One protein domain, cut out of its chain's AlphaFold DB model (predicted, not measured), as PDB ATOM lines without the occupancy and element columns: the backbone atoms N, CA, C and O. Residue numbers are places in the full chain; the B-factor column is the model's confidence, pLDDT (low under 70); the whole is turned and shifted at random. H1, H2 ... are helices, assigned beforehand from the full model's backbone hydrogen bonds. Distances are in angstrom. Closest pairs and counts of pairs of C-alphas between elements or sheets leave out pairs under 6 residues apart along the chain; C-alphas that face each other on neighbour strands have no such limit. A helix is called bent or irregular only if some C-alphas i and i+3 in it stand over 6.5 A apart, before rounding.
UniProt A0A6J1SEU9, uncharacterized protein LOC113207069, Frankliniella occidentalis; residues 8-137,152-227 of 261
ATOM      1  N   CYS A   8     -28.968  30.027 -58.409       91.44
ATOM      2  CA  CYS A   8     -29.582  28.854 -59.040       91.44
ATOM      3  C   CYS A   8     -29.006  27.520 -58.548       91.44
ATOM      4  O   CYS A   8     -29.052  26.511 -59.250       91.44
ATOM      5  N   ARG A   9     -28.461  27.517 -57.331       90.06
ATOM      6  CA  ARG A   9     -27.943  26.321 -56.667       90.06
ATOM      7  C   ARG A   9     -29.064  25.448 -56.107       90.06
ATOM      8  O   ARG A   9     -30.062  25.961 -55.600       90.06
ATOM      9  N   GLN A  10     -28.877  24.131 -56.155       88.12
ATOM     10  CA  GLN A  10     -29.861  23.162 -55.665       88.12
ATOM     11  C   GLN A  10     -30.114  23.318 -54.157       88.12
ATOM     12  O   GLN A  10     -31.239  23.155 -53.693       88.12
ATOM     13  N   GLU A  11     -29.100  23.723 -53.393       91.06
ATOM     14  CA  GLU A  11     -29.219  23.981 -51.957       91.06
ATOM     15  C   GLU A  11     -30.233  25.086 -51.637       91.06
ATOM     16  O   GLU A  11     -30.895  25.027 -50.604       91.06
ATOM     17  N   ILE A  12     -30.409  26.063 -52.534       91.69
ATOM     18  CA  ILE A  12     -31.359  27.165 -52.333       91.69
ATOM     19  C   ILE A  12     -32.794  26.648 -52.407       91.69
ATOM     20  O   ILE A  12     -33.598  26.947 -51.525       91.69
ATOM     21  N   VAL A  13     -33.119  25.845 -53.424       90.81
ATOM     22  CA  VAL A  13     -34.476  25.297 -53.562       90.81
ATOM     23  C   VAL A  13     -34.787  24.263 -52.478       90.81
ATOM     24  O   VAL A  13     -35.902  24.250 -51.960       90.81
ATOM     25  N   MET A  14     -33.795  23.471 -52.048       89.62
ATOM     26  CA  MET A  14     -33.942  22.587 -50.884       89.62
ATOM     27  C   MET A  14     -34.210  23.386 -49.600       89.62
ATOM     28  O   MET A  14     -35.065  23.003 -48.805       89.62
ATOM     29  N   GLY A  15     -33.546  24.534 -49.427       92.56
ATOM     30  CA  GLY A  15     -33.800  25.456 -48.318       92.56
ATOM     31  C   GLY A  15     -35.219  26.030 -48.320       92.56
ATOM     32  O   GLY A  15     -35.843  26.089 -47.262       92.56
ATOM     33  N   CYS A  16     -35.770  26.381 -49.491       94.06
ATOM     34  CA  CYS A  16     -37.160  26.845 -49.599       94.06
ATOM     35  C   CYS A  16     -38.171  25.793 -49.101       94.06
ATOM     36  O   CYS A  16     -39.200  26.154 -48.537       94.06
ATOM     37  N   ALA A  17     -37.892  24.505 -49.328       90.56
ATOM     38  CA  ALA A  17     -38.779  23.401 -48.966       90.56
ATOM     39  C   ALA A  17     -38.625  22.939 -47.505       90.56
ATOM     40  O   ALA A  17     -39.449  22.160 -47.031       90.56
ATOM     41  N   GLN A  18     -37.608  23.415 -46.772       90.31
ATOM     42  CA  GLN A  18     -37.350  22.994 -45.391       90.31
ATOM     43  C   GLN A  18     -38.584  23.130 -44.480       90.31
ATOM     44  O   GLN A  18     -38.874  22.167 -43.770       90.31
ATOM     45  N   PRO A  19     -39.375  24.222 -44.516       90.12
ATOM     46  CA  PRO A  19     -40.573  24.334 -43.684       90.12
ATOM     47  C   PRO A  19     -41.638  23.267 -43.972       90.12
ATOM     48  O   PRO A  19     -42.457  22.988 -43.107       90.12
ATOM     49  N   PHE A  20     -41.647  22.644 -45.155       88.94
ATOM     50  CA  PHE A  20     -42.653  21.632 -45.507       88.94
ATOM     51  C   PHE A  20     -42.425  20.309 -44.768       88.94
ATOM     52  O   PHE A  20     -43.360  19.520 -44.623       88.94
ATOM     53  N   SER A  21     -41.207  20.085 -44.252       82.19
ATOM     54  CA  SER A  21     -40.902  18.945 -43.374       82.19
ATOM     55  C   SER A  21     -41.832  18.890 -42.163       82.19
ATOM     56  O   SER A  21     -42.274  17.813 -41.792       82.19
ATOM     57  N   LEU A  22     -42.283  20.046 -41.674       82.31
ATOM     58  CA  LEU A  22     -43.212  20.138 -40.551       82.31
ATOM     59  C   LEU A  22     -44.554  19.447 -40.818       82.31
ATOM     60  O   LEU A  22     -45.185  18.951 -39.893       82.31
ATOM     61  N   LEU A  23     -45.002  19.419 -42.075       78.75
ATOM     62  CA  LEU A  23     -46.262  18.790 -42.479       78.75
ATOM     63  C   LEU A  23     -46.090  17.342 -42.958       78.75
ATOM     64  O   LEU A  23     -47.083  16.653 -43.165       78.75
ATOM     65  N   THR A  24     -44.854  16.895 -43.180       72.19
ATOM     66  CA  THR A  24     -44.546  15.564 -43.736       72.19
ATOM     67  C   THR A  24     -43.867  14.642 -42.725       72.19
ATOM     68  O   THR A  24     -43.976  13.425 -42.844       72.19
ATOM     69  N   ASP A  25     -43.208  15.200 -41.708       70.12
ATOM     70  CA  ASP A  25     -42.756  14.478 -40.527       70.12
ATOM     71  C   ASP A  25     -43.902  14.393 -39.519       70.12
ATOM     72  O   ASP A  25     -44.417  15.396 -39.027       70.12
ATOM     73  N   ASN A  26     -44.289  13.173 -39.168       63.06
ATOM     74  CA  ASN A  26     -45.399  12.916 -38.253       63.06
ATOM     75  C   ASN A  26     -45.164  13.442 -36.848       63.06
ATOM     76  O   ASN A  26     -46.124  13.790 -36.157       63.06
ATOM     77  N   LYS A  27     -43.900  13.508 -36.415       65.38
ATOM     78  CA  LYS A  27     -43.555  14.063 -35.103       65.38
ATOM     79  C   LYS A  27     -43.899  15.546 -35.046       65.38
ATOM     80  O   LYS A  27     -44.357  16.025 -34.005       65.38
ATOM     81  N   GLU A  28     -43.729  16.240 -36.167       59.84
ATOM     82  CA  GLU A  28     -43.990  17.669 -36.313       59.84
ATOM     83  C   GLU A  28     -45.447  17.957 -36.707       59.84
ATOM     84  O   GLU A  28     -46.065  18.841 -36.112       59.84
ATOM     85  N   MET A  29     -46.049  17.156 -37.592       66.44
ATOM     86  CA  MET A  29     -47.450  17.297 -38.007       66.44
ATOM     87  C   MET A  29     -48.400  17.173 -36.811       66.44
ATOM     88  O   MET A  29     -49.321  17.973 -36.646       66.44
ATOM     89  N   ALA A  30     -48.129  16.221 -35.915       64.19
ATOM     90  CA  ALA A  30     -48.894  16.021 -34.689       64.19
ATOM     91  C   ALA A  30     -48.812  17.202 -33.695       64.19
ATOM     92  O   ALA A  30     -49.475  17.171 -32.654       64.19
ATOM     93  N   MET A  31     -48.015  18.243 -33.973       64.31
ATOM     94  CA  MET A  31     -47.978  19.478 -33.183       64.31
ATOM     95  C   MET A  31     -49.060  20.492 -33.588       64.31
ATOM     96  O   MET A  31     -49.362  21.381 -32.791       64.31
ATOM     97  N   PHE A  32     -49.661  20.378 -34.777       82.00
ATOM     98  CA  PHE A  32     -50.655  21.338 -35.271       82.00
ATOM     99  C   PHE A  32     -52.065  20.931 -34.858       82.00
ATOM    100  O   PHE A  32     -52.738  20.211 -35.582       82.00
ATOM    101  N   ARG A  33     -52.518  21.386 -33.684       85.38
ATOM    102  CA  ARG A  33     -53.814  20.982 -33.100       85.38
ATOM    103  C   ARG A  33     -54.870  22.074 -33.111       85.38
ATOM    104  O   ARG A  33     -56.036  21.808 -32.836       85.38
ATOM    105  N   SER A  34     -54.453  23.312 -33.333       89.19
ATOM    106  CA  SER A  34     -55.292  24.484 -33.139       89.19
ATOM    107  C   SER A  34     -55.053  25.536 -34.212       89.19
ATOM    108  O   SER A  34     -54.018  25.553 -34.881       89.19
ATOM    109  N   ARG A  35     -55.998  26.474 -34.335       91.44
ATOM    110  CA  ARG A  35     -55.834  27.649 -35.205       91.44
ATOM    111  C   ARG A  35     -54.567  28.423 -34.870       91.44
ATOM    112  O   ARG A  35     -53.830  28.756 -35.783       91.44
ATOM    113  N   ALA A  36     -54.276  28.600 -33.581       92.00
ATOM    114  CA  ALA A  36     -53.072  29.284 -33.122       92.00
ATOM    115  C   ALA A  36     -51.782  28.572 -33.570       92.00
ATOM    116  O   ALA A  36     -50.801  29.235 -33.912       92.00
ATOM    117  N   ASP A  37     -51.776  27.234 -33.610       91.00
ATOM    118  CA  ASP A  37     -50.635  26.476 -34.133       91.00
ATOM    119  C   ASP A  37     -50.455  26.708 -35.639       91.00
ATOM    120  O   ASP A  37     -49.330  26.931 -36.092       91.00
ATOM    121  N   LEU A  38     -51.560  26.705 -36.398       91.81
ATOM    122  CA  LEU A  38     -51.557  26.989 -37.835       91.81
ATOM    123  C   LEU A  38     -51.136  28.439 -38.128       91.81
ATOM    124  O   LEU A  38     -50.250  28.657 -38.947       91.81
ATOM    125  N   ASP A  39     -51.672  29.426 -37.406       92.81
ATOM    126  CA  ASP A  39     -51.341  30.850 -37.573       92.81
ATOM    127  C   ASP A  39     -49.847  31.124 -37.348       92.81
ATOM    128  O   ASP A  39     -49.247  31.980 -37.998       92.81
ATOM    129  N   ARG A  40     -49.216  30.361 -36.449       92.00
ATOM    130  CA  ARG A  40     -47.778  30.454 -36.180       92.00
ATOM    131  C   ARG A  40     -46.923  29.896 -37.318       92.00
ATOM    132  O   ARG A  40     -45.800  30.369 -37.507       92.00
ATOM    133  N   ILE A  41     -47.396  28.870 -38.032       91.88
ATOM    134  CA  ILE A  41     -46.583  28.151 -39.022       91.88
ATOM    135  C   ILE A  41     -46.865  28.540 -40.468       91.88
ATOM    136  O   ILE A  41     -45.943  28.566 -41.284       91.88
ATOM    137  N   CYS A  42     -48.099  28.922 -40.771       95.12
ATOM    138  CA  CYS A  42     -48.525  29.293 -42.108       95.12
ATOM    139  C   CYS A  42     -47.680  30.386 -42.773       95.12
ATOM    140  O   CYS A  42     -47.370  30.229 -43.953       95.12
ATOM    141  N   PRO A  43     -47.190  31.428 -42.067       95.88
ATOM    142  CA  PRO A  43     -46.269  32.387 -42.673       95.88
ATOM    143  C   PRO A  43     -45.012  31.729 -43.262       95.88
ATOM    144  O   PRO A  43     -44.606  32.077 -44.367       95.88
ATOM    145  N   LYS A  44     -44.439  30.732 -42.573       94.38
ATOM    146  CA  LYS A  44     -43.229  30.024 -43.024       94.38
ATOM    147  C   LYS A  44     -43.508  29.100 -44.206       94.38
ATOM    148  O   LYS A  44     -42.704  29.022 -45.129       94.38
ATOM    149  N   LEU A  45     -44.641  28.399 -44.177       94.31
ATOM    150  CA  LEU A  45     -45.049  27.507 -45.263       94.31
ATOM    151  C   LEU A  45     -45.318  28.303 -46.546       94.31
ATOM    152  O   LEU A  45     -44.768  27.991 -47.602       94.31
ATOM    153  N   THR A  46     -46.090  29.384 -46.443       96.06
ATOM    154  CA  THR A  46     -46.402  30.257 -47.580       96.06
ATOM    155  C   THR A  46     -45.146  30.936 -48.128       96.06
ATOM    156  O   THR A  46     -44.973  31.016 -49.344       96.06
ATOM    157  N   GLU A  47     -44.226  31.373 -47.263       96.44
ATOM    158  CA  GLU A  47     -42.925  31.900 -47.692       96.44
ATOM    159  C   GLU A  47     -42.110  30.857 -48.474       96.44
ATOM    160  O   GLU A  47     -41.560  31.180 -49.528       96.44
ATOM    161  N   GLY A  48     -42.092  29.599 -48.021       94.75
ATOM    162  CA  GLY A  48     -41.448  28.491 -48.730       94.75
ATOM    163  C   GLY A  48     -42.022  28.264 -50.133       94.75
ATOM    164  O   GLY A  48     -41.269  28.167 -51.105       94.75
ATOM    165  N   VAL A  49     -43.354  28.271 -50.275       94.75
ATOM    166  CA  VAL A  49     -44.026  28.139 -51.586       94.75
ATOM    167  C   VAL A  49     -43.646  29.297 -52.516       94.75
ATOM    168  O   VAL A  49     -43.260  29.075 -53.665       94.75
ATOM    169  N   LEU A  50     -43.670  30.535 -52.013       95.75
ATOM    170  CA  LEU A  50     -43.274  31.722 -52.781       95.75
ATOM    171  C   LEU A  50     -41.782  31.712 -53.160       95.75
ATOM    172  O   LEU A  50     -41.410  32.187 -54.239       95.75
ATOM    173  N   CYS A  51     -40.923  31.172 -52.292       96.44
ATOM    174  CA  CYS A  51     -39.492  30.984 -52.533       96.44
ATOM    175  C   CYS A  51     -39.257  30.033 -53.713       96.44
ATOM    176  O   CYS A  51     -38.562  30.398 -54.665       96.44
ATOM    177  N   ILE A  52     -39.910  28.866 -53.704       93.94
ATOM    178  CA  ILE A  52     -39.854  27.881 -54.793       93.94
ATOM    179  C   ILE A  52     -40.353  28.482 -56.110       93.94
ATOM    180  O   ILE A  52     -39.690  28.385 -57.144       93.94
ATOM    181  N   ASP A  53     -41.507  29.143 -56.086       93.94
ATOM    182  CA  ASP A  53     -42.109  29.758 -57.269       93.94
ATOM    183  C   ASP A  53     -41.200  30.847 -57.876       93.94
ATOM    184  O   ASP A  53     -41.010  30.938 -59.093       93.94
ATOM    185  N   ARG A  54     -40.527  31.643 -57.037       95.00
ATOM    186  CA  ARG A  54     -39.508  32.596 -57.498       95.00
ATOM    187  C   ARG A  54     -38.276  31.897 -58.071       95.00
ATOM    188  O   ARG A  54     -37.813  32.309 -59.134       95.00
ATOM    189  N   PHE A  55     -37.764  30.867 -57.401       95.00
ATOM    190  CA  PHE A  55     -36.605  30.101 -57.860       95.00
ATOM    191  C   PHE A  55     -36.854  29.490 -59.244       95.00
ATOM    192  O   PHE A  55     -36.068  29.709 -60.164       95.00
ATOM    193  N   THR A  56     -37.979  28.798 -59.433       93.88
ATOM    194  CA  THR A  56     -38.281  28.126 -60.706       93.88
ATOM    195  C   THR A  56     -38.488  29.114 -61.854       93.88
ATOM    196  O   THR A  56     -38.100  28.836 -62.985       93.88
ATOM    197  N   ARG A  57     -39.026  30.313 -61.600       94.19
ATOM    198  CA  ARG A  57     -39.098  31.367 -62.626       94.19
ATOM    199  C   ARG A  57     -37.736  31.916 -63.041       94.19
ATOM    200  O   ARG A  57     -37.581  32.278 -64.203       94.19
ATOM    201  N   LEU A  58     -36.798  32.027 -62.103       94.38
ATOM    202  CA  LEU A  58     -35.480  32.618 -62.351       94.38
ATOM    203  C   LEU A  58     -34.492  31.621 -62.957       94.38
ATOM    204  O   LEU A  58     -33.684  32.000 -63.799       94.38
ATOM    205  N   CYS A  59     -34.545  30.369 -62.509       94.94
ATOM    206  CA  CYS A  59     -33.473  29.400 -62.717       94.94
ATOM    207  C   CYS A  59     -33.831  28.259 -63.669       94.94
ATOM    208  O   CYS A  59     -32.944  27.502 -64.056       94.94
ATOM    209  N   MET A  60     -35.103  28.118 -64.054       93.94
ATOM    210  CA  MET A  60     -35.565  27.018 -64.899       93.94
ATOM    211  C   MET A  60     -36.163  27.513 -66.213       93.94
ATOM    212  O   MET A  60     -36.827  28.550 -66.279       93.94
ATOM    213  N   ASN A  61     -35.971  26.725 -67.272       95.38
ATOM    214  CA  ASN A  61     -36.715  26.903 -68.517       95.38
ATOM    215  C   ASN A  61     -38.174  26.419 -68.371       95.38
ATOM    216  O   ASN A  61     -38.564  25.866 -67.343       95.38
ATOM    217  N   GLN A  62     -38.997  26.620 -69.404       94.69
ATOM    218  CA  GLN A  62     -40.425  26.282 -69.356       94.69
ATOM    219  C   GLN A  62     -40.687  24.804 -69.022       94.69
ATOM    220  O   GLN A  62     -41.546  24.523 -68.193       94.69
ATOM    221  N   GLN A  63     -39.948  23.878 -69.639       94.31
ATOM    222  CA  GLN A  63     -40.135  22.441 -69.436       94.31
ATOM    223  C   GLN A  63     -39.684  22.015 -68.036       94.31
ATOM    224  O   GLN A  63     -40.414  21.311 -67.344       94.31
ATOM    225  N   GLN A  64     -38.515  22.485 -67.598       91.75
ATOM    226  CA  GLN A  64     -38.001  22.238 -66.249       91.75
ATOM    227  C   GLN A  64     -38.959  22.774 -65.186       91.75
ATOM    228  O   GLN A  64     -39.267  22.069 -64.231       91.75
ATOM    229  N   ARG A  65     -39.480  23.993 -65.377       92.50
ATOM    230  CA  ARG A  65     -40.450  24.600 -64.464       92.50
ATOM    231  C   ARG A  65     -41.760  23.823 -64.429       92.50
ATOM    232  O   ARG A  65     -42.259  23.578 -63.343       92.50
ATOM    233  N   ALA A  66     -42.297  23.420 -65.582       90.38
ATOM    234  CA  ALA A  66     -43.523  22.625 -65.642       90.38
ATOM    235  C   ALA A  66     -43.355  21.279 -64.922       90.38
ATOM    236  O   ALA A  66     -44.206  20.904 -64.119       90.38
ATOM    237  N   HIS A  67     -42.228  20.598 -65.145       88.75
ATOM    238  CA  HIS A  67     -41.908  19.357 -64.447       88.75
ATOM    239  C   HIS A  67     -41.749  19.577 -62.936       88.75
ATOM    240  O   HIS A  67     -42.336  18.856 -62.141       88.75
ATOM    241  N   PHE A  68     -41.025  20.619 -62.522       88.56
ATOM    242  CA  PHE A  68     -40.856  20.939 -61.107       88.56
ATOM    243  C   PHE A  68     -42.188  21.297 -60.432       88.56
ATOM    244  O   PHE A  68     -42.468  20.837 -59.330       88.56
ATOM    245  N   HIS A  69     -43.036  22.094 -61.086       88.06
ATOM    246  CA  HIS A  69     -44.371  22.416 -60.582       88.06
ATOM    247  C   HIS A  69     -45.228  21.166 -60.438       88.06
ATOM    248  O   HIS A  69     -45.900  21.031 -59.421       88.06
ATOM    249  N   GLN A  70     -45.144  20.222 -61.377       86.50
ATOM    250  CA  GLN A  70     -45.805  18.928 -61.236       86.50
ATOM    251  C   GLN A  70     -45.333  18.186 -59.978       86.50
ATOM    252  O   GLN A  70     -46.181  17.637 -59.288       86.50
ATOM    253  N   LEU A  71     -44.034  18.221 -59.645       84.12
ATOM    254  CA  LEU A  71     -43.453  17.562 -58.461       84.12
ATOM    255  C   LEU A  71     -43.834  18.204 -57.117       84.12
ATOM    256  O   LEU A  71     -43.775  17.522 -56.098       84.12
ATOM    257  N   TYR A  72     -44.238  19.475 -57.094       84.00
ATOM    258  CA  TYR A  72     -44.590  20.198 -55.859       84.00
ATOM    259  C   TYR A  72     -46.069  20.588 -55.762       84.00
ATOM    260  O   TYR A  72     -46.478  21.168 -54.755       84.00
ATOM    261  N   HIS A  73     -46.871  20.273 -56.784       88.50
ATOM    262  CA  HIS A  73     -48.263  20.708 -56.887       88.50
ATOM    263  C   HIS A  73     -49.083  20.327 -55.648       88.50
ATOM    264  O   HIS A  73     -49.648  21.212 -55.007       88.50
ATOM    265  N   GLY A  74     -49.089  19.041 -55.272       88.81
ATOM    266  CA  GLY A  74     -49.877  18.538 -54.141       88.81
ATOM    267  C   GLY A  74     -49.514  19.221 -52.823       88.81
ATOM    268  O   GLY A  74     -50.384  19.745 -52.132       88.81
ATOM    269  N   THR A  75     -48.217  19.332 -52.526       89.38
ATOM    270  CA  THR A  75     -47.723  20.051 -51.342       89.38
ATOM    271  C   THR A  75     -48.146  21.523 -51.341       89.38
ATOM    272  O   THR A  75     -48.596  22.035 -50.319       89.38
ATOM    273  N   SER A  76     -48.008  22.218 -52.475       91.12
ATOM    274  CA  SER A  76     -48.355  23.641 -52.570       91.12
ATOM    275  C   SER A  76     -49.853  23.901 -52.396       91.12
ATOM    276  O   SER A  76     -50.223  24.886 -51.761       91.12
ATOM    277  N   GLU A  77     -50.696  22.999 -52.902       92.12
ATOM    278  CA  GLU A  77     -52.150  23.064 -52.768       92.12
ATOM    279  C   GLU A  77     -52.577  22.819 -51.317       92.12
ATOM    280  O   GLU A  77     -53.300  23.632 -50.752       92.12
ATOM    281  N   VAL A  78     -52.049  21.775 -50.663       92.44
ATOM    282  CA  VAL A  78     -52.345  21.515 -49.244       92.44
ATOM    283  C   VAL A  78     -51.935  22.698 -48.367       92.44
ATOM    284  O   VAL A  78     -52.698  23.097 -47.493       92.44
ATOM    285  N   ILE A  79     -50.757  23.291 -48.601       93.56
ATOM    286  CA  ILE A  79     -50.314  24.481 -47.858       93.56
ATOM    287  C   ILE A  79     -51.271  25.651 -48.086       93.56
ATOM    288  O   ILE A  79     -51.649  26.319 -47.128       93.56
ATOM    289  N   HIS A  80     -51.653  25.904 -49.337       94.12
ATOM    290  CA  HIS A  80     -52.583  26.973 -49.683       94.12
ATOM    291  C   HIS A  80     -53.933  26.798 -48.970       94.12
ATOM    292  O   HIS A  80     -54.389  27.725 -48.301       94.12
ATOM    293  N   ASP A  81     -54.521  25.605 -49.048       94.56
ATOM    294  CA  ASP A  81     -55.842  25.304 -48.492       94.56
ATOM    295  C   ASP A  81     -55.839  25.270 -46.957       94.56
ATOM    296  O   ASP A  81     -56.808  25.678 -46.318       94.56
ATOM    297  N   LEU A  82     -54.750  24.795 -46.346       93.88
ATOM    298  CA  LEU A  82     -54.602  24.739 -44.890       93.88
ATOM    299  C   LEU A  82     -54.359  26.125 -44.276       93.88
ATOM    300  O   LEU A  82     -54.777  26.385 -43.145       93.88
ATOM    301  N   CYS A  83     -53.657  27.003 -44.999       95.00
ATOM    302  CA  CYS A  83     -53.238  28.315 -44.507       95.00
ATOM    303  C   CYS A  83     -54.148  29.474 -44.909       95.00
ATOM    304  O   CYS A  83     -53.856  30.624 -44.574       95.00
ATOM    305  N   GLN A  84     -55.252  29.181 -45.588       93.12
ATOM    306  CA  GLN A  84     -56.338  30.121 -45.819       93.12
ATOM    307  C   GLN A  84     -57.542  29.749 -44.963       93.12
ATOM    308  O   GLN A  84     -57.768  28.586 -44.633       93.12
ATOM    309  N   ASP A  85     -58.327  30.754 -44.583       91.12
ATOM    310  CA  ASP A  85     -59.603  30.495 -43.928       91.12
ATOM    311  C   ASP A  85     -60.555  29.840 -44.933       91.12
ATOM    312  O   ASP A  85     -60.816  30.385 -46.006       91.12
ATOM    313  N   GLY A  86     -61.064  28.658 -44.591       93.75
ATOM    314  CA  GLY A  86     -61.889  27.861 -45.488       93.75
ATOM    315  C   GLY A  86     -62.242  26.498 -44.904       93.75
ATOM    316  O   GLY A  86     -61.769  26.118 -43.833       93.75
ATOM    317  N   GLU A  87     -63.077  25.751 -45.625       95.12
ATOM    318  CA  GLU A  87     -63.617  24.462 -45.167       95.12
ATOM    319  C   GLU A  87     -62.521  23.429 -44.885       95.12
ATOM    320  O   GLU A  87     -62.581  22.739 -43.871       95.12
ATOM    321  N   TYR A  88     -61.477  23.376 -45.719       94.19
ATOM    322  CA  TYR A  88     -60.377  22.424 -45.548       94.19
ATOM    323  C   TYR A  88     -59.596  22.651 -44.246       94.19
ATOM    324  O   TYR A  88     -59.243  21.701 -43.546       94.19
ATOM    325  N   ARG A  89     -59.370  23.917 -43.874       93.75
ATOM    326  CA  ARG A  89     -58.731  24.277 -42.604       93.75
ATOM    327  C   ARG A  89     -59.576  23.831 -41.410       93.75
ATOM    328  O   ARG A  89     -59.032  23.300 -40.443       93.75
ATOM    329  N   GLU A  90     -60.892  24.024 -41.472       94.44
ATOM    330  CA  GLU A  90     -61.807  23.566 -40.417       94.44
ATOM    331  C   GLU A  90     -61.853  22.039 -40.321       94.44
ATOM    332  O   GLU A  90     -61.821  21.484 -39.222       94.44
ATOM    333  N   GLU A  91     -61.879  21.351 -41.462       94.50
ATOM    334  CA  GLU A  91     -61.842  19.893 -41.523       94.50
ATOM    335  C   GLU A  91     -60.548  19.342 -40.913       94.50
ATOM    336  O   GLU A  91     -60.600  18.450 -40.065       94.50
ATOM    337  N   PHE A  92     -59.393  19.927 -41.251       93.38
ATOM    338  CA  PHE A  92     -58.117  19.579 -40.627       93.38
ATOM    339  C   PHE A  92     -58.175  19.735 -39.105       93.38
ATOM    340  O   PHE A  92     -57.834  18.811 -38.363       93.38
ATOM    341  N   LEU A  93     -58.656  20.883 -38.620       93.88
ATOM    342  CA  LEU A  93     -58.744  21.179 -37.188       93.88
ATOM    343  C   LEU A  93     -59.709  20.259 -36.436       93.88
ATOM    344  O   LEU A  93     -59.539  20.051 -35.236       93.88
ATOM    345  N   ARG A  94     -60.696  19.677 -37.121       94.56
ATOM    346  CA  ARG A  94     -61.606  18.679 -36.551       94.56
ATOM    347  C   ARG A  94     -60.901  17.352 -36.254       94.56
ATOM    348  O   ARG A  94     -61.216  16.713 -35.252       94.56
ATOM    349  N   HIS A  95     -59.950  16.950 -37.094       93.19
ATOM    350  CA  HIS A  95     -59.219  15.682 -36.967       93.19
ATOM    351  C   HIS A  95     -57.921  15.802 -36.159       93.19
ATOM    352  O   HIS A  95     -57.502  14.849 -35.491       93.19
ATOM    353  N   ALA A  96     -57.309  16.984 -36.173       91.00
ATOM    354  CA  ALA A  96     -56.009  17.244 -35.575       91.00
ATOM    355  C   ALA A  96     -55.865  16.862 -34.082       91.00
ATOM    356  O   ALA A  96     -54.816  16.317 -33.726       91.00
ATOM    357  N   PRO A  97     -56.863  17.079 -33.191       90.88
ATOM    358  CA  PRO A  97     -56.738  16.694 -31.787       90.88
ATOM    359  C   PRO A  97     -56.472  15.196 -31.596       90.88
ATOM    360  O   PRO A  97     -55.507  14.841 -30.926       90.88
ATOM    361  N   CYS A  98     -57.252  14.324 -32.244       91.31
ATOM    362  CA  CYS A  98     -57.066  12.876 -32.110       91.31
ATOM    363  C   CYS A  98     -55.790  12.397 -32.809       91.31
ATOM    364  O   CYS A  98     -55.035  11.604 -32.250       91.31
ATOM    365  N   MET A  99     -55.492  12.935 -33.999       87.12
ATOM    366  CA  MET A  99     -54.245  12.626 -34.711       87.12
ATOM    367  C   MET A  99     -52.997  12.943 -33.868       87.12
ATOM    368  O   MET A  99     -51.991  12.244 -33.961       87.12
ATOM    369  N   SER A 100     -53.067  13.962 -33.006       86.31
ATOM    370  CA  SER A 100     -51.988  14.281 -32.068       86.31
ATOM    371  C   SER A 100     -51.845  13.261 -30.934       86.31
ATOM    372  O   SER A 100     -50.726  12.960 -30.516       86.31
ATOM    373  N   GLU A 101     -52.951  12.700 -30.441       86.12
ATOM    374  CA  GLU A 101     -52.939  11.694 -29.369       86.12
ATOM    375  C   GLU A 101     -52.330  10.366 -29.829       86.12
ATOM    376  O   GLU A 101     -51.610   9.718 -29.070       86.12
ATOM    377  N   VAL A 102     -52.552   9.986 -31.088       86.44
ATOM    378  CA  VAL A 102     -52.048   8.726 -31.667       86.44
ATOM    379  C   VAL A 102     -50.616   8.820 -32.191       86.44
ATOM    380  O   VAL A 102     -50.109   7.860 -32.770       86.44
ATOM    381  N   ARG A 103     -49.933   9.955 -31.977       80.88
ATOM    382  CA  ARG A 103     -48.590  10.228 -32.512       80.88
ATOM    383  C   ARG A 103     -47.596   9.099 -32.238       80.88
ATOM    384  O   ARG A 103     -46.897   8.689 -33.152       80.88
ATOM    385  N   SER A 104     -47.539   8.572 -31.012       81.81
ATOM    386  CA  SER A 104     -46.585   7.507 -30.663       81.81
ATOM    387  C   SER A 104     -46.875   6.181 -31.365       81.81
ATOM    388  O   SER A 104     -45.946   5.472 -31.738       81.81
ATOM    389  N   ASP A 105     -48.152   5.846 -31.558       82.81
ATOM    390  CA  ASP A 105     -48.545   4.626 -32.269       82.81
ATOM    391  C   ASP A 105     -48.239   4.773 -33.771       82.81
ATOM    392  O   ASP A 105     -47.809   3.832 -34.435       82.81
ATOM    393  N   HIS A 106     -48.385   5.997 -34.283       78.38
ATOM    394  CA  HIS A 106     -48.057   6.372 -35.651       78.38
ATOM    395  C   HIS A 106     -46.541   6.393 -35.926       78.38
ATOM    396  O   HIS A 106     -46.110   6.080 -37.038       78.38
ATOM    397  N   GLU A 107     -45.715   6.752 -34.935       83.75
ATOM    398  CA  GLU A 107     -44.252   6.834 -35.070       83.75
ATOM    399  C   GLU A 107     -43.640   5.512 -35.559       83.75
ATOM    400  O   GLU A 107     -42.761   5.536 -36.422       83.75
ATOM    401  N   VAL A 108     -44.182   4.371 -35.118       85.44
ATOM    402  CA  VAL A 108     -43.750   3.028 -35.550       85.44
ATOM    403  C   VAL A 108     -43.854   2.854 -37.070       85.44
ATOM    404  O   VAL A 108     -42.974   2.251 -37.690       85.44
ATOM    405  N   CYS A 109     -44.901   3.409 -37.689       86.88
ATOM    406  CA  CYS A 109     -45.093   3.351 -39.135       86.88
ATOM    407  C   CYS A 109     -44.032   4.177 -39.870       86.88
ATOM    408  O   CYS A 109     -43.454   3.718 -40.858       86.88
ATOM    409  N   SER A 110     -43.745   5.391 -39.388       85.50
ATOM    410  CA  SER A 110     -42.737   6.251 -40.017       85.50
ATOM    411  C   SER A 110     -41.312   5.784 -39.794       85.50
ATOM    412  O   SER A 110     -40.512   5.906 -40.712       85.50
ATOM    413  N   ASP A 111     -40.975   5.221 -38.636       87.56
ATOM    414  CA  ASP A 111     -39.606   4.786 -38.351       87.56
ATOM    415  C   ASP A 111     -39.156   3.698 -39.337       87.56
ATOM    416  O   ASP A 111     -38.039   3.742 -39.858       87.56
ATOM    417  N   LYS A 112     -40.055   2.765 -39.683       86.12
ATOM    418  CA  LYS A 112     -39.801   1.740 -40.705       86.12
ATOM    419  C   LYS A 112     -39.545   2.356 -42.084       86.12
ATOM    420  O   LYS A 112     -38.646   1.913 -42.799       86.12
ATOM    421  N   TYR A 113     -40.332   3.363 -42.463       87.44
ATOM    422  CA  TYR A 113     -40.144   4.089 -43.718       87.44
ATOM    423  C   TYR A 113     -38.801   4.828 -43.729       87.44
ATOM    424  O   TYR A 113     -38.009   4.635 -44.649       87.44
ATOM    425  N   GLN A 114     -38.502   5.590 -42.676       86.75
ATOM    426  CA  GLN A 114     -37.271   6.370 -42.566       86.75
ATOM    427  C   GLN A 114     -36.016   5.487 -42.555       86.75
ATOM    428  O   GLN A 114     -35.044   5.821 -43.228       86.75
ATOM    429  N   ASP A 115     -36.031   4.328 -41.883       89.69
ATOM    430  CA  ASP A 115     -34.913   3.369 -41.928       89.69
ATOM    431  C   ASP A 115     -34.661   2.867 -43.359       89.69
ATOM    432  O   ASP A 115     -33.521   2.829 -43.828       89.69
ATOM    433  N   ARG A 116     -35.726   2.540 -44.105       89.94
ATOM    434  CA  ARG A 116     -35.601   2.131 -45.514       89.94
ATOM    435  C   ARG A 116     -35.066   3.266 -46.391       89.94
ATOM    436  O   ARG A 116     -34.161   3.024 -47.190       89.94
ATOM    437  N   MET A 117     -35.561   4.492 -46.210       89.12
ATOM    438  CA  MET A 117     -35.078   5.675 -46.931       89.12
ATOM    439  C   MET A 117     -33.599   5.960 -46.653       89.12
ATOM    440  O   MET A 117     -32.823   6.148 -47.591       89.12
ATOM    441  N   ALA A 118     -33.178   5.909 -45.388       89.56
ATOM    442  CA  ALA A 118     -31.791   6.139 -44.988       89.56
ATOM    443  C   ALA A 118     -30.836   5.083 -45.567       89.56
ATOM    444  O   ALA A 118     -29.746   5.411 -46.044       89.56
ATOM    445  N   ARG A 119     -31.250   3.808 -45.584       90.94
ATOM    446  CA  ARG A 119     -30.471   2.721 -46.202       90.94
ATOM    447  C   ARG A 119     -30.332   2.897 -47.709       90.94
ATOM    448  O   ARG A 119     -29.241   2.680 -48.238       90.94
ATOM    449  N   MET A 120     -31.403   3.299 -48.394       88.62
ATOM    450  CA  MET A 120     -31.335   3.630 -49.819       88.62
ATOM    451  C   MET A 120     -30.381   4.797 -50.070       88.62
ATOM    452  O   MET A 120     -29.494   4.682 -50.909       88.62
ATOM    453  N   GLU A 121     -30.486   5.883 -49.301       86.81
ATOM    454  CA  GLU A 121     -29.597   7.039 -49.444       86.81
ATOM    455  C   GLU A 121     -28.123   6.653 -49.229       86.81
ATOM    456  O   GLU A 121     -27.241   7.062 -49.990       86.81
ATOM    457  N   GLN A 122     -27.840   5.812 -48.231       89.38
ATOM    458  CA  GLN A 122     -26.500   5.281 -47.992       89.38
ATOM    459  C   GLN A 122     -26.004   4.436 -49.173       89.38
ATOM    460  O   GLN A 122     -24.858   4.601 -49.602       89.38
ATOM    461  N   LYS A 123     -26.852   3.557 -49.726       88.44
ATOM    462  CA  LYS A 123     -26.534   2.747 -50.912       88.44
ATOM    463  C   LYS A 123     -26.198   3.645 -52.107       88.44
ATOM    464  O   LYS A 123     -25.172   3.422 -52.749       88.44
ATOM    465  N   THR A 124     -26.980   4.695 -52.351       85.75
ATOM    466  CA  THR A 124     -26.728   5.677 -53.414       85.75
ATOM    467  C   THR A 124     -25.402   6.406 -53.207       85.75
ATOM    468  O   THR A 124     -24.592   6.456 -54.126       85.75
ATOM    469  N   LYS A 125     -25.103   6.882 -51.989       86.94
ATOM    470  CA  LYS A 125     -23.812   7.530 -51.674       86.94
ATOM    471  C   LYS A 125     -22.619   6.610 -51.941       86.94
ATOM    472  O   LYS A 125     -21.630   7.038 -52.536       86.94
ATOM    473  N   LEU A 126     -22.711   5.344 -51.527       85.75
ATOM    474  CA  LEU A 126     -21.670   4.341 -51.768       85.75
ATOM    475  C   LEU A 126     -21.484   4.055 -53.267       85.75
ATOM    476  O   LEU A 126     -20.348   3.898 -53.720       85.75
ATOM    477  N   ARG A 127     -22.578   4.018 -54.040       81.00
ATOM    478  CA  ARG A 127     -22.553   3.846 -55.503       81.00
ATOM    479  C   ARG A 127     -21.901   5.038 -56.194       81.00
ATOM    480  O   ARG A 127     -20.959   4.832 -56.954       81.00
ATOM    481  N   THR A 128     -22.296   6.269 -55.865       78.38
ATOM    482  CA  THR A 128     -21.688   7.487 -56.429       78.38
ATOM    483  C   THR A 128     -20.190   7.557 -56.131       78.38
ATOM    484  O   THR A 128     -19.397   7.831 -57.030       78.38
ATOM    485  N   ALA A 129     -19.775   7.221 -54.903       79.44
ATOM    486  CA  ALA A 129     -18.360   7.163 -54.539       79.44
ATOM    487  C   ALA A 129     -17.583   6.118 -55.365       79.44
ATOM    488  O   ALA A 129     -16.481   6.395 -55.840       79.44
ATOM    489  N   ARG A 130     -18.171   4.933 -55.586       74.81
ATOM    490  CA  ARG A 130     -17.570   3.870 -56.406       74.81
ATOM    491  C   ARG A 130     -17.479   4.264 -57.882       74.81
ATOM    492  O   ARG A 130     -16.440   4.036 -58.493       74.81
ATOM    493  N   HIS A 131     -18.521   4.882 -58.436       68.81
ATOM    494  CA  HIS A 131     -18.548   5.331 -59.830       68.81
ATOM    495  C   HIS A 131     -17.491   6.429 -60.072       68.81
ATOM    496  O   HIS A 131     -16.722   6.340 -61.027       68.81
ATOM    497  N   SER A 132     -17.339   7.399 -59.155       64.12
ATOM    498  CA  SER A 132     -16.251   8.392 -59.220       64.12
ATOM    499  C   SER A 132     -14.852   7.759 -59.167       64.12
ATOM    500  O   SER A 132     -13.935   8.225 -59.842       64.12
ATOM    501  N   GLN A 133     -14.678   6.675 -58.405       61.12
ATOM    502  CA  GLN A 133     -13.406   5.954 -58.314       61.12
ATOM    503  C   GLN A 133     -13.109   5.117 -59.574       61.12
ATOM    504  O   GLN A 133     -11.959   5.061 -60.013       61.12
ATOM    505  N   HIS A 134     -14.130   4.507 -60.188       58.44
ATOM    506  CA  HIS A 134     -13.986   3.734 -61.427       58.44
ATOM    507  C   HIS A 134     -13.637   4.639 -62.621       58.44
ATOM    508  O   HIS A 134     -12.720   4.325 -63.380       58.44
ATOM    509  N   HIS A 135     -14.265   5.817 -62.722       56.59
ATOM    510  CA  HIS A 135     -13.991   6.796 -63.783       56.59
ATOM    511  C   HIS A 135     -12.538   7.308 -63.782       56.59
ATOM    512  O   HIS A 135     -11.984   7.584 -64.846       56.59
ATOM    513  N   HIS A 136     -11.892   7.388 -62.612       55.56
ATOM    514  CA  HIS A 136     -10.473   7.747 -62.516       55.56
ATOM    515  C   HIS A 136      -9.529   6.617 -62.953       55.56
ATOM    516  O   HIS A 136      -8.449   6.892 -63.469       55.56
ATOM    517  N   ASN A 137      -9.928   5.355 -62.776       53.22
ATOM    518  CA  ASN A 137      -9.097   4.195 -63.103       53.22
ATOM    519  C   ASN A 137      -9.246   3.755 -64.576       53.22
ATOM    520  O   ASN A 137      -8.323   3.199 -65.169       53.22
ATOM    521  N   GLU A 152     -22.814  -2.315 -67.957       74.94
ATOM    522  CA  GLU A 152     -22.824  -1.412 -66.794       74.94
ATOM    523  C   GLU A 152     -24.097  -0.539 -66.776       74.94
ATOM    524  O   GLU A 152     -24.700  -0.356 -65.723       74.94
ATOM    525  N   GLU A 153     -24.583  -0.116 -67.950       77.44
ATOM    526  CA  GLU A 153     -25.825   0.653 -68.115       77.44
ATOM    527  C   GLU A 153     -27.089  -0.136 -67.721       77.44
ATOM    528  O   GLU A 153     -28.022   0.426 -67.142       77.44
ATOM    529  N   ASP A 154     -27.137  -1.443 -68.010       81.88
ATOM    530  CA  ASP A 154     -28.274  -2.298 -67.639       81.88
ATOM    531  C   ASP A 154     -28.358  -2.482 -66.118       81.88
ATOM    532  O   ASP A 154     -29.450  -2.456 -65.545       81.88
ATOM    533  N   LEU A 155     -27.202  -2.620 -65.459       81.19
ATOM    534  CA  LEU A 155     -27.112  -2.718 -64.003       81.19
ATOM    535  C   LEU A 155     -27.565  -1.414 -63.336       81.19
ATOM    536  O   LEU A 155     -28.359  -1.452 -62.399       81.19
ATOM    537  N   GLU A 156     -27.128  -0.260 -63.844       80.69
ATOM    538  CA  GLU A 156     -27.538   1.046 -63.314       80.69
ATOM    539  C   GLU A 156     -29.047   1.282 -63.447       80.69
ATOM    540  O   GLU A 156     -29.683   1.771 -62.505       80.69
ATOM    541  N   ARG A 157     -29.637   0.893 -64.587       84.06
ATOM    542  CA  ARG A 157     -31.087   0.972 -64.808       84.06
ATOM    543  C   ARG A 157     -31.847   0.087 -63.827       84.06
ATOM    544  O   ARG A 157     -32.785   0.568 -63.194       84.06
ATOM    545  N   GLN A 158     -31.432  -1.170 -63.679       86.31
ATOM    546  CA  GLN A 158     -32.073  -2.108 -62.762       86.31
ATOM    547  C   GLN A 158     -32.002  -1.609 -61.314       86.31
ATOM    548  O   GLN A 158     -32.992  -1.641 -60.590       86.31
ATOM    549  N   GLU A 159     -30.855  -1.082 -60.892       85.44
ATOM    550  CA  GLU A 159     -30.709  -0.541 -59.545       85.44
ATOM    551  C   GLU A 159     -31.596   0.696 -59.308       85.44
ATOM    552  O   GLU A 159     -32.126   0.861 -58.212       85.44
ATOM    553  N   HIS A 160     -31.768   1.566 -60.309       86.19
ATOM    554  CA  HIS A 160     -32.692   2.699 -60.215       86.19
ATOM    555  C   HIS A 160     -34.154   2.237 -60.114       86.19
ATOM    556  O   HIS A 160     -34.928   2.800 -59.340       86.19
ATOM    557  N   GLU A 161     -34.537   1.195 -60.856       88.31
ATOM    558  CA  GLU A 161     -35.860   0.574 -60.734       88.31
ATOM    559  C   GLU A 161     -36.075  -0.047 -59.345       88.31
ATOM    560  O   GLU A 161     -37.133   0.159 -58.749       88.31
ATOM    561  N   ASP A 162     -35.068  -0.721 -58.784       88.75
ATOM    562  CA  ASP A 162     -35.119  -1.286 -57.430       88.75
ATOM    563  C   ASP A 162     -35.250  -0.204 -56.347       88.75
ATOM    564  O   ASP A 162     -36.005  -0.368 -55.381       88.75
ATOM    565  N   ASP A 163     -34.530   0.910 -56.496       89.25
ATOM    566  CA  ASP A 163     -34.607   2.039 -55.570       89.25
ATOM    567  C   ASP A 163     -35.995   2.715 -55.667       89.25
ATOM    568  O   ASP A 163     -36.616   3.001 -54.640       89.25
ATOM    569  N   LEU A 164     -36.552   2.868 -56.879       89.56
ATOM    570  CA  LEU A 164     -37.931   3.338 -57.080       89.56
ATOM    571  C   LEU A 164     -38.961   2.389 -56.456       89.56
ATOM    572  O   LEU A 164     -39.841   2.841 -55.726       89.56
ATOM    573  N   ARG A 165     -38.842   1.077 -56.684       91.25
ATOM    574  CA  ARG A 165     -39.710   0.063 -56.064       91.25
ATOM    575  C   ARG A 165     -39.676   0.179 -54.545       91.25
ATOM    576  O   ARG A 165     -40.720   0.187 -53.895       91.25
ATOM    577  N   THR A 166     -38.476   0.295 -53.980       90.94
ATOM    578  CA  THR A 166     -38.270   0.395 -52.533       90.94
ATOM    579  C   THR A 166     -38.902   1.668 -51.973       90.94
ATOM    580  O   THR A 166     -39.609   1.583 -50.969       90.94
ATOM    581  N   LEU A 167     -38.722   2.818 -52.631       89.25
ATOM    582  CA  LEU A 167     -39.371   4.084 -52.278       89.25
ATOM    583  C   LEU A 167     -40.901   3.951 -52.295       89.25
ATOM    584  O   LEU A 167     -41.558   4.191 -51.281       89.25
ATOM    585  N   CYS A 168     -41.457   3.513 -53.422       91.12
ATOM    586  CA  CYS A 168     -42.896   3.445 -53.650       91.12
ATOM    587  C   CYS A 168     -43.599   2.472 -52.698       91.12
ATOM    588  O   CYS A 168     -44.550   2.849 -52.013       91.12
ATOM    589  N   CYS A 169     -43.102   1.236 -52.594       91.88
ATOM    590  CA  CYS A 169     -43.706   0.226 -51.731       91.88
ATOM    591  C   CYS A 169     -43.567   0.585 -50.242       91.88
ATOM    592  O   CYS A 169     -44.471   0.306 -49.455       91.88
ATOM    593  N   SER A 170     -42.458   1.214 -49.833       90.56
ATOM    594  CA  SER A 170     -42.284   1.645 -48.438       90.56
ATOM    595  C   SER A 170     -43.225   2.783 -48.072       90.56
ATOM    596  O   SER A 170     -43.759   2.783 -46.966       90.56
ATOM    597  N   PHE A 171     -43.443   3.730 -48.985       88.75
ATOM    598  CA  PHE A 171     -44.366   4.833 -48.755       88.75
ATOM    599  C   PHE A 171     -45.823   4.354 -48.674       88.75
ATOM    600  O   PHE A 171     -46.562   4.755 -47.779       88.75
ATOM    601  N   GLN A 172     -46.225   3.427 -49.545       88.94
ATOM    602  CA  GLN A 172     -47.564   2.829 -49.501       88.94
ATOM    603  C   GLN A 172     -47.807   2.002 -48.232       88.94
ATOM    604  O   GLN A 172     -48.876   2.100 -47.629       88.94
ATOM    605  N   ASP A 173     -46.821   1.208 -47.802       89.69
ATOM    606  CA  ASP A 173     -46.889   0.473 -46.530       89.69
ATOM    607  C   ASP A 173     -47.028   1.434 -45.342       89.69
ATOM    608  O   ASP A 173     -47.830   1.200 -44.439       89.69
ATOM    609  N   TYR A 174     -46.302   2.551 -45.381       88.31
ATOM    610  CA  TYR A 174     -46.406   3.609 -44.388       88.31
ATOM    611  C   TYR A 174     -47.814   4.225 -44.327       88.31
ATOM    612  O   TYR A 174     -48.392   4.276 -43.239       88.31
ATOM    613  N   LEU A 175     -48.394   4.620 -45.468       88.25
ATOM    614  CA  LEU A 175     -49.750   5.184 -45.520       88.25
ATOM    615  C   LEU A 175     -50.797   4.212 -44.963       88.25
ATOM    616  O   LEU A 175     -51.653   4.607 -44.173       88.25
ATOM    617  N   ARG A 176     -50.697   2.928 -45.316       89.00
ATOM    618  CA  ARG A 176     -51.609   1.882 -44.832       89.00
ATOM    619  C   ARG A 176     -51.461   1.623 -43.335       89.00
ATOM    620  O   ARG A 176     -52.461   1.501 -42.633       89.00
ATOM    621  N   CYS A 177     -50.223   1.527 -42.852       90.62
ATOM    622  CA  CYS A 177     -49.926   1.360 -41.432       90.62
ATOM    623  C   CYS A 177     -50.512   2.520 -40.625       90.62
ATOM    624  O   CYS A 177     -51.240   2.296 -39.659       90.62
ATOM    625  N   SER A 178     -50.255   3.751 -41.073       88.81
ATOM    626  CA  SER A 178     -50.790   4.960 -40.456       88.81
ATOM    627  C   SER A 178     -52.316   4.950 -40.423       88.81
ATOM    628  O   SER A 178     -52.907   5.120 -39.358       88.81
ATOM    629  N   GLN A 179     -52.957   4.677 -41.563       90.25
ATOM    630  CA  GLN A 179     -54.412   4.634 -41.654       90.25
ATOM    631  C   GLN A 179     -55.007   3.625 -40.665       90.25
ATOM    632  O   GLN A 179     -55.928   3.979 -39.939       90.25
ATOM    633  N   SER A 180     -54.448   2.413 -40.574       92.06
ATOM    634  CA  SER A 180     -54.914   1.385 -39.632       92.06
ATOM    635  C   SER A 180     -54.780   1.827 -38.172       92.06
ATOM    636  O   SER A 180     -55.695   1.607 -37.382       92.06
ATOM    637  N   VAL A 181     -53.667   2.471 -37.805       91.38
ATOM    638  CA  VAL A 181     -53.452   2.987 -36.443       91.38
ATOM    639  C   VAL A 181     -54.462   4.083 -36.105       91.38
ATOM    640  O   VAL A 181     -55.036   4.091 -35.015       91.38
ATOM    641  N   VAL A 182     -54.689   5.010 -37.037       91.69
ATOM    642  CA  VAL A 182     -55.650   6.100 -36.849       91.69
ATOM    643  C   VAL A 182     -57.079   5.558 -36.816       91.69
ATOM    644  O   VAL A 182     -57.877   6.032 -36.018       91.69
ATOM    645  N   GLU A 183     -57.414   4.546 -37.612       93.81
ATOM    646  CA  GLU A 183     -58.748   3.936 -37.626       93.81
ATOM    647  C   GLU A 183     -59.077   3.275 -36.285       93.81
ATOM    648  O   GLU A 183     -60.126   3.559 -35.702       93.81
ATOM    649  N   ASP A 184     -58.139   2.492 -35.749       93.25
ATOM    650  CA  ASP A 184     -58.291   1.787 -34.472       93.25
ATOM    651  C   ASP A 184     -58.510   2.734 -33.278       93.25
ATOM    652  O   ASP A 184     -59.099   2.345 -32.265       93.25
ATOM    653  N   LYS A 185     -58.008   3.970 -33.363       93.00
ATOM    654  CA  LYS A 185     -57.973   4.927 -32.245       93.00
ATOM    655  C   LYS A 185     -58.916   6.116 -32.409       93.00
ATOM    656  O   LYS A 185     -59.535   6.537 -31.437       93.00
ATOM    657  N   CYS A 186     -59.006   6.652 -33.618       93.38
ATOM    658  CA  CYS A 186     -59.705   7.889 -33.965       93.38
ATOM    659  C   CYS A 186     -60.912   7.673 -34.886       93.38
ATOM    660  O   CYS A 186     -61.609   8.639 -35.212       93.38
ATOM    661  N   GLY A 187     -61.156   6.433 -35.317       95.62
ATOM    662  CA  GLY A 187     -62.251   6.072 -36.204       95.62
ATOM    663  C   GLY A 187     -61.942   6.274 -37.688       95.62
ATOM    664  O   GLY A 187     -61.007   6.968 -38.090       95.62
ATOM    665  N   GLU A 188     -62.783   5.652 -38.510       96.00
ATOM    666  CA  GLU A 188     -62.604   5.541 -39.959       96.00
ATOM    667  C   GLU A 188     -62.536   6.901 -40.671       96.00
ATOM    668  O   GLU A 188     -61.744   7.088 -41.593       96.00
ATOM    669  N   GLU A 189     -63.331   7.879 -40.234       95.62
ATOM    670  CA  GLU A 189     -63.344   9.212 -40.839       95.62
ATOM    671  C   GLU A 189     -61.985   9.912 -40.696       95.62
ATOM    672  O   GLU A 189     -61.405  10.365 -41.683       95.62
ATOM    673  N   THR A 190     -61.440   9.929 -39.476       93.44
ATOM    674  CA  THR A 190     -60.120  10.505 -39.195       93.44
ATOM    675  C   THR A 190     -59.020   9.745 -39.927       93.44
ATOM    676  O   THR A 190     -58.084  10.358 -40.433       93.44
ATOM    677  N   ALA A 191     -59.145   8.422 -40.037       93.00
ATOM    678  CA  ALA A 191     -58.185   7.593 -40.755       93.00
ATOM    679  C   ALA A 191     -58.139   7.916 -42.250       93.00
ATOM    680  O   ALA A 191     -57.060   8.083 -42.818       93.00
ATOM    681  N   ARG A 192     -59.308   8.055 -42.890       93.25
ATOM    682  CA  ARG A 192     -59.401   8.457 -44.300       93.25
ATOM    683  C   ARG A 192     -58.852   9.863 -44.518       93.25
ATOM    684  O   ARG A 192     -58.131  10.075 -45.494       93.25
ATOM    685  N   PHE A 193     -59.161  10.800 -43.621       92.75
ATOM    686  CA  PHE A 193     -58.601  12.148 -43.675       92.75
ATOM    687  C   PHE A 193     -57.070  12.119 -43.576       92.75
ATOM    688  O   PHE A 193     -56.397  12.662 -44.448       92.75
ATOM    689  N   ALA A 194     -56.514  11.426 -42.577       89.69
ATOM    690  CA  ALA A 194     -55.071  11.307 -42.376       89.69
ATOM    691  C   ALA A 194     -54.370  10.677 -43.591       89.69
ATOM    692  O   ALA A 194     -53.382  11.226 -44.079       89.69
ATOM    693  N   HIS A 195     -54.913   9.575 -44.126       88.94
ATOM    694  CA  HIS A 195     -54.411   8.945 -45.348       88.94
ATOM    695  C   HIS A 195     -54.402   9.936 -46.517       88.94
ATOM    696  O   HIS A 195     -53.385  10.096 -47.184       88.94
ATOM    697  N   SER A 196     -55.521  10.630 -46.747       89.31
ATOM    698  CA  SER A 196     -55.671  11.576 -47.861       89.31
ATOM    699  C   SER A 196     -54.758  12.793 -47.712       89.31
ATOM    700  O   SER A 196     -54.221  13.280 -48.702       89.31
ATOM    701  N   PHE A 197     -54.555  13.278 -46.487       89.94
ATOM    702  CA  PHE A 197     -53.631  14.367 -46.183       89.94
ATOM    703  C   PHE A 197     -52.186  13.982 -46.519       89.94
ATOM    704  O   PHE A 197     -51.525  14.686 -47.281       89.94
ATOM    705  N   MET A 198     -51.701  12.846 -46.000       87.12
ATOM    706  CA  MET A 198     -50.330  12.387 -46.259       87.12
ATOM    707  C   MET A 198     -50.117  12.013 -47.727       87.12
ATOM    708  O   MET A 198     -49.064  12.320 -48.284       87.12
ATOM    709  N   ASP A 199     -51.117  11.390 -48.359       86.56
ATOM    710  CA  ASP A 199     -51.085  11.077 -49.783       86.56
ATOM    711  C   ASP A 199     -50.998  12.363 -50.606       86.56
ATOM    712  O   ASP A 199     -50.051  12.499 -51.363       86.56
ATOM    713  N   ARG A 200     -51.858  13.371 -50.393       87.94
ATOM    714  CA  ARG A 200     -51.787  14.669 -51.106       87.94
ATOM    715  C   ARG A 200     -50.475  15.418 -50.875       87.94
ATOM    716  O   ARG A 200     -49.954  16.030 -51.805       87.94
ATOM    717  N   MET A 201     -49.929  15.366 -49.662       85.88
ATOM    718  CA  MET A 201     -48.642  15.991 -49.346       85.88
ATOM    719  C   MET A 201     -47.473  15.352 -50.104       85.88
ATOM    720  O   MET A 201     -46.516  16.056 -50.431       85.88
ATOM    721  N   ALA A 202     -47.560  14.054 -50.409       80.31
ATOM    722  CA  ALA A 202     -46.550  13.291 -51.139       80.31
ATOM    723  C   ALA A 202     -46.912  13.011 -52.613       80.31
ATOM    724  O   ALA A 202     -46.070  12.513 -53.368       80.31
ATOM    725  N   SER A 203     -48.146  13.313 -53.026       66.06
ATOM    726  CA  SER A 203     -48.790  12.763 -54.225       66.06
ATOM    727  C   SER A 203     -48.037  13.127 -55.486       66.06
ATOM    728  O   SER A 203     -47.888  12.305 -56.374       66.06
ATOM    729  N   SER A 204     -47.459  14.315 -55.571       66.38
ATOM    730  CA  SER A 204     -46.732  14.722 -56.768       66.38
ATOM    731  C   SER A 204     -45.411  13.970 -56.980       66.38
ATOM    732  O   SER A 204     -45.057  13.672 -58.122       66.38
ATOM    733  N   LEU A 205     -44.706  13.607 -55.904       66.88
ATOM    734  CA  LEU A 205     -43.477  12.805 -55.967       66.88
ATOM    735  C   LEU A 205     -43.789  11.311 -56.107       66.88
ATOM    736  O   LEU A 205     -43.128  10.599 -56.859       66.88
ATOM    737  N   VAL A 206     -44.816  10.836 -55.407       70.81
ATOM    738  CA  VAL A 206     -45.166   9.415 -55.358       70.81
ATOM    739  C   VAL A 206     -46.011   9.029 -56.569       70.81
ATOM    740  O   VAL A 206     -45.655   8.112 -57.296       70.81
ATOM    741  N   GLN A 207     -47.090   9.742 -56.879       69.69
ATOM    742  CA  GLN A 207     -48.007   9.383 -57.965       69.69
ATOM    743  C   GLN A 207     -47.345   9.453 -59.346       69.69
ATOM    744  O   GLN A 207     -47.639   8.610 -60.186       69.69
ATOM    745  N   SER A 208     -46.431  10.401 -59.595       75.25
ATOM    746  CA  SER A 208     -45.750  10.499 -60.897       75.25
ATOM    747  C   SER A 208     -44.718   9.388 -61.131       75.25
ATOM    748  O   SER A 208     -44.461   9.040 -62.283       75.25
ATOM    749  N   HIS A 209     -44.111   8.849 -60.070       81.94
ATOM    750  CA  HIS A 209     -43.008   7.885 -60.169       81.94
ATOM    751  C   HIS A 209     -43.391   6.458 -59.749       81.94
ATOM    752  O   HIS A 209     -42.706   5.506 -60.120       81.94
ATOM    753  N   CYS A 210     -44.506   6.289 -59.037       87.94
ATOM    754  CA  CYS A 210     -44.947   5.014 -58.475       87.94
ATOM    755  C   CYS A 210     -46.116   4.360 -59.219       87.94
ATOM    756  O   CYS A 210     -46.645   3.360 -58.739       87.94
ATOM    757  N   THR A 211     -46.518   4.860 -60.393       86.12
ATOM    758  CA  THR A 211     -47.608   4.259 -61.194       86.12
ATOM    759  C   THR A 211     -47.369   2.784 -61.529       86.12
ATOM    760  O   THR A 211     -48.321   2.011 -61.608       86.12
ATOM    761  N   ALA A 212     -46.104   2.380 -61.683       87.38
ATOM    762  CA  ALA A 212     -45.699   0.996 -61.934       87.38
ATOM    763  C   ALA A 212     -45.769   0.085 -60.692       87.38
ATOM    764  O   ALA A 212     -45.693  -1.136 -60.820       87.38
ATOM    765  N   TYR A 213     -45.938   0.659 -59.499       87.44
ATOM    766  CA  TYR A 213     -45.933  -0.044 -58.217       87.44
ATOM    767  C   TYR A 213     -47.249   0.201 -57.473       87.44
ATOM    768  O   TYR A 213     -47.243   0.893 -56.459       87.44
ATOM    769  N   PRO A 214     -48.402  -0.289 -57.961       82.25
ATOM    770  CA  PRO A 214     -49.675  -0.034 -57.298       82.25
ATOM    771  C   PRO A 214     -49.770  -0.751 -55.935       82.25
ATOM    772  O   PRO A 214     -49.124  -1.795 -55.745       82.25
ATOM    773  N   PRO A 215     -50.615  -0.241 -55.012       78.44
ATOM    774  CA  PRO A 215     -50.896  -0.901 -53.739       78.44
ATOM    775  C   PRO A 215     -51.366  -2.344 -53.948       78.44
ATOM    776  O   PRO A 215     -52.068  -2.638 -54.914       78.44
ATOM    777  N   ASP A 216     -50.959  -3.246 -53.051       78.88
ATOM    778  CA  ASP A 216     -51.317  -4.680 -53.076       78.88
ATOM    779  C   ASP A 216     -50.844  -5.459 -54.312       78.88
ATOM    780  O   ASP A 216     -51.215  -6.617 -54.519       78.88
ATOM    781  N   SER A 217     -49.970  -4.859 -55.120       85.69
ATOM    782  CA  SER A 217     -49.260  -5.597 -56.155       85.69
ATOM    783  C   SER A 217     -48.296  -6.608 -55.540       85.69
ATOM    784  O   SER A 217     -47.654  -6.359 -54.517       85.69
ATOM    785  N   ALA A 218     -48.103  -7.732 -56.234       85.94
ATOM    786  CA  ALA A 218     -47.115  -8.735 -55.839       85.94
ATOM    787  C   ALA A 218     -45.685  -8.163 -55.748       85.94
ATOM    788  O   ALA A 218     -44.847  -8.703 -55.029       85.94
ATOM    789  N   LEU A 219     -45.422  -7.040 -56.432       86.50
ATOM    790  CA  LEU A 219     -44.157  -6.309 -56.382       86.50
ATOM    791  C   LEU A 219     -43.873  -5.724 -54.988       86.50
ATOM    792  O   LEU A 219     -42.708  -5.565 -54.632       86.50
ATOM    793  N   CYS A 220     -44.897  -5.442 -54.182       89.06
ATOM    794  CA  CYS A 220     -44.746  -4.848 -52.853       89.06
ATOM    795  C   CYS A 220     -44.976  -5.833 -51.690       89.06
ATOM    796  O   CYS A 220     -44.940  -5.416 -50.533       89.06
ATOM    797  N   ASN A 221     -45.161  -7.133 -51.950       85.69
ATOM    798  CA  ASN A 221     -45.462  -8.121 -50.899       85.69
ATOM    799  C   ASN A 221     -44.406  -8.171 -49.782       85.69
ATOM    800  O   ASN A 221     -44.760  -8.262 -48.609       85.69
ATOM    801  N   ASP A 222     -43.123  -8.039 -50.128       84.75
ATOM    802  CA  ASP A 222     -42.013  -8.054 -49.160       84.75
ATOM    803  C   ASP A 222     -41.980  -6.799 -48.264       84.75
ATOM    804  O   ASP A 222     -41.279  -6.742 -47.250       84.75
ATOM    805  N   PHE A 223     -42.725  -5.758 -48.649       82.06
ATOM    806  CA  PHE A 223     -42.750  -4.476 -47.959       82.06
ATOM    807  C   PHE A 223     -43.853  -4.396 -46.913       82.06
ATOM    808  O   PHE A 223     -43.656  -3.661 -45.938       82.06
ATOM    809  N   ALA A 224     -44.927  -5.171 -47.088       72.00
ATOM    810  CA  ALA A 224     -46.101  -5.177 -46.231       72.00
ATOM    811  C   ALA A 224     -45.735  -5.489 -44.774       72.00
ATOM    812  O   ALA A 224     -45.096  -6.495 -44.456       72.00
ATOM    813  N   SER A 225     -46.147  -4.614 -43.862       62.88
ATOM    814  CA  SER A 225     -46.180  -4.933 -42.440       62.88
ATOM    815  C   SER A 225     -47.203  -6.048 -42.198       62.88
ATOM    816  O   SER A 225     -48.271  -6.033 -42.818       62.88
ATOM    817  N   PRO A 226     -46.937  -7.018 -41.302       56.41
ATOM    818  CA  PRO A 226     -47.995  -7.907 -40.851       56.41
ATOM    819  C   PRO A 226     -49.101  -7.026 -40.270       56.41
ATOM    820  O   PRO A 226     -48.825  -6.215 -39.387       56.41
ATOM    821  N   ALA A 227     -50.322  -7.147 -40.800       50.69
ATOM    822  CA  ALA A 227     -51.469  -6.397 -40.301       50.69
ATOM    823  C   ALA A 227     -51.496  -6.499 -38.771       50.69
ATOM    824  O   ALA A 227     -51.415  -7.611 -38.229       50.69
TER     825      ALA A 227
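This is residues 8 to 137 and 152 to 227 of the 261 residues of the protein "uncharacterized protein LOC113207069" of Frankliniella occidentalis (UniProt A0A6J1SEU9). The long H6 and H7a lie side by side along one edge of a flat, all helix body; H7 then folds back, setting H7b between H7a and a group of H1, H3 and the bent H4. H5 crosses one end of H7b, H8 packs on H7a, and residues 128 to 137 of H6 stick out. The printed part has 206 residues with eight named helices, H1 to H8, and no named strand; it is compact, radius of gyration of the C-alphas 18.7 A, spanning 59 by 47 by 24 A.

Find C-alpha 10 at (-29.861, 23.162, -55.665), where H1 runs to 24; then come H2, 26 to 29, and H3, 35 to 59, 35.5 A. H4, 62 to 83, and H7, 152 to 209, were each assigned as one helix by hydrogen bonds but are bent: C-alphas 71 and 74 are 7.8 A apart, 185 and 188 9.0 A. Their arms are H4a to 71, H4b from 74, H7a to 185, 49.7 A, and H7b from 188. H5 is 87 to 101, H6 103 to 137, 50.3 A; H8, 218 to 223, ends at (-42.750, -4.476, -47.959).

Start at the hub, H7: its arms touch at Glu 183 and Ala 191, closest C-alphas 4.8 A, opposite ways at a shallow tilt of 12 degrees. H3, H4a, H4b and H7b form a bundle, a group of helices; Thr 75 of H4b and Met 201 are its closest C-alphas to H7b, 4.6 A. H1 touches H3, closest C-alphas Cys 16 and Gly 48, 4.7 A. H6 touches H7a with residues 105 to 120 alone, closest C-alphas Cys 109 and Tyr 174, 5.4 A; H2 touches H6. Every O i to N i+4 pair is within hydrogen-bond range in H4a, H4b and H7a, against 6 of 11 in H1, 19 of 21 in H3, 9 of 11 in H5, 26 of 31 in H6, 14 of 18 in H7b and 0 of 2 in H8, where 2 of 3 O i to N i+3 pairs are; H2 is too short.

The farthest C-alphas, Glu 87 and Asn 137, are 60.9 A apart. Residues 138 to 151 are cut out, leaving 15.3 A between C-alphas 137 and 152. No link printed whole is long. Look for pLDDT under 70 at residues 26 to 31, 131 to 137, 203 to 205, 207 and 225 to 227.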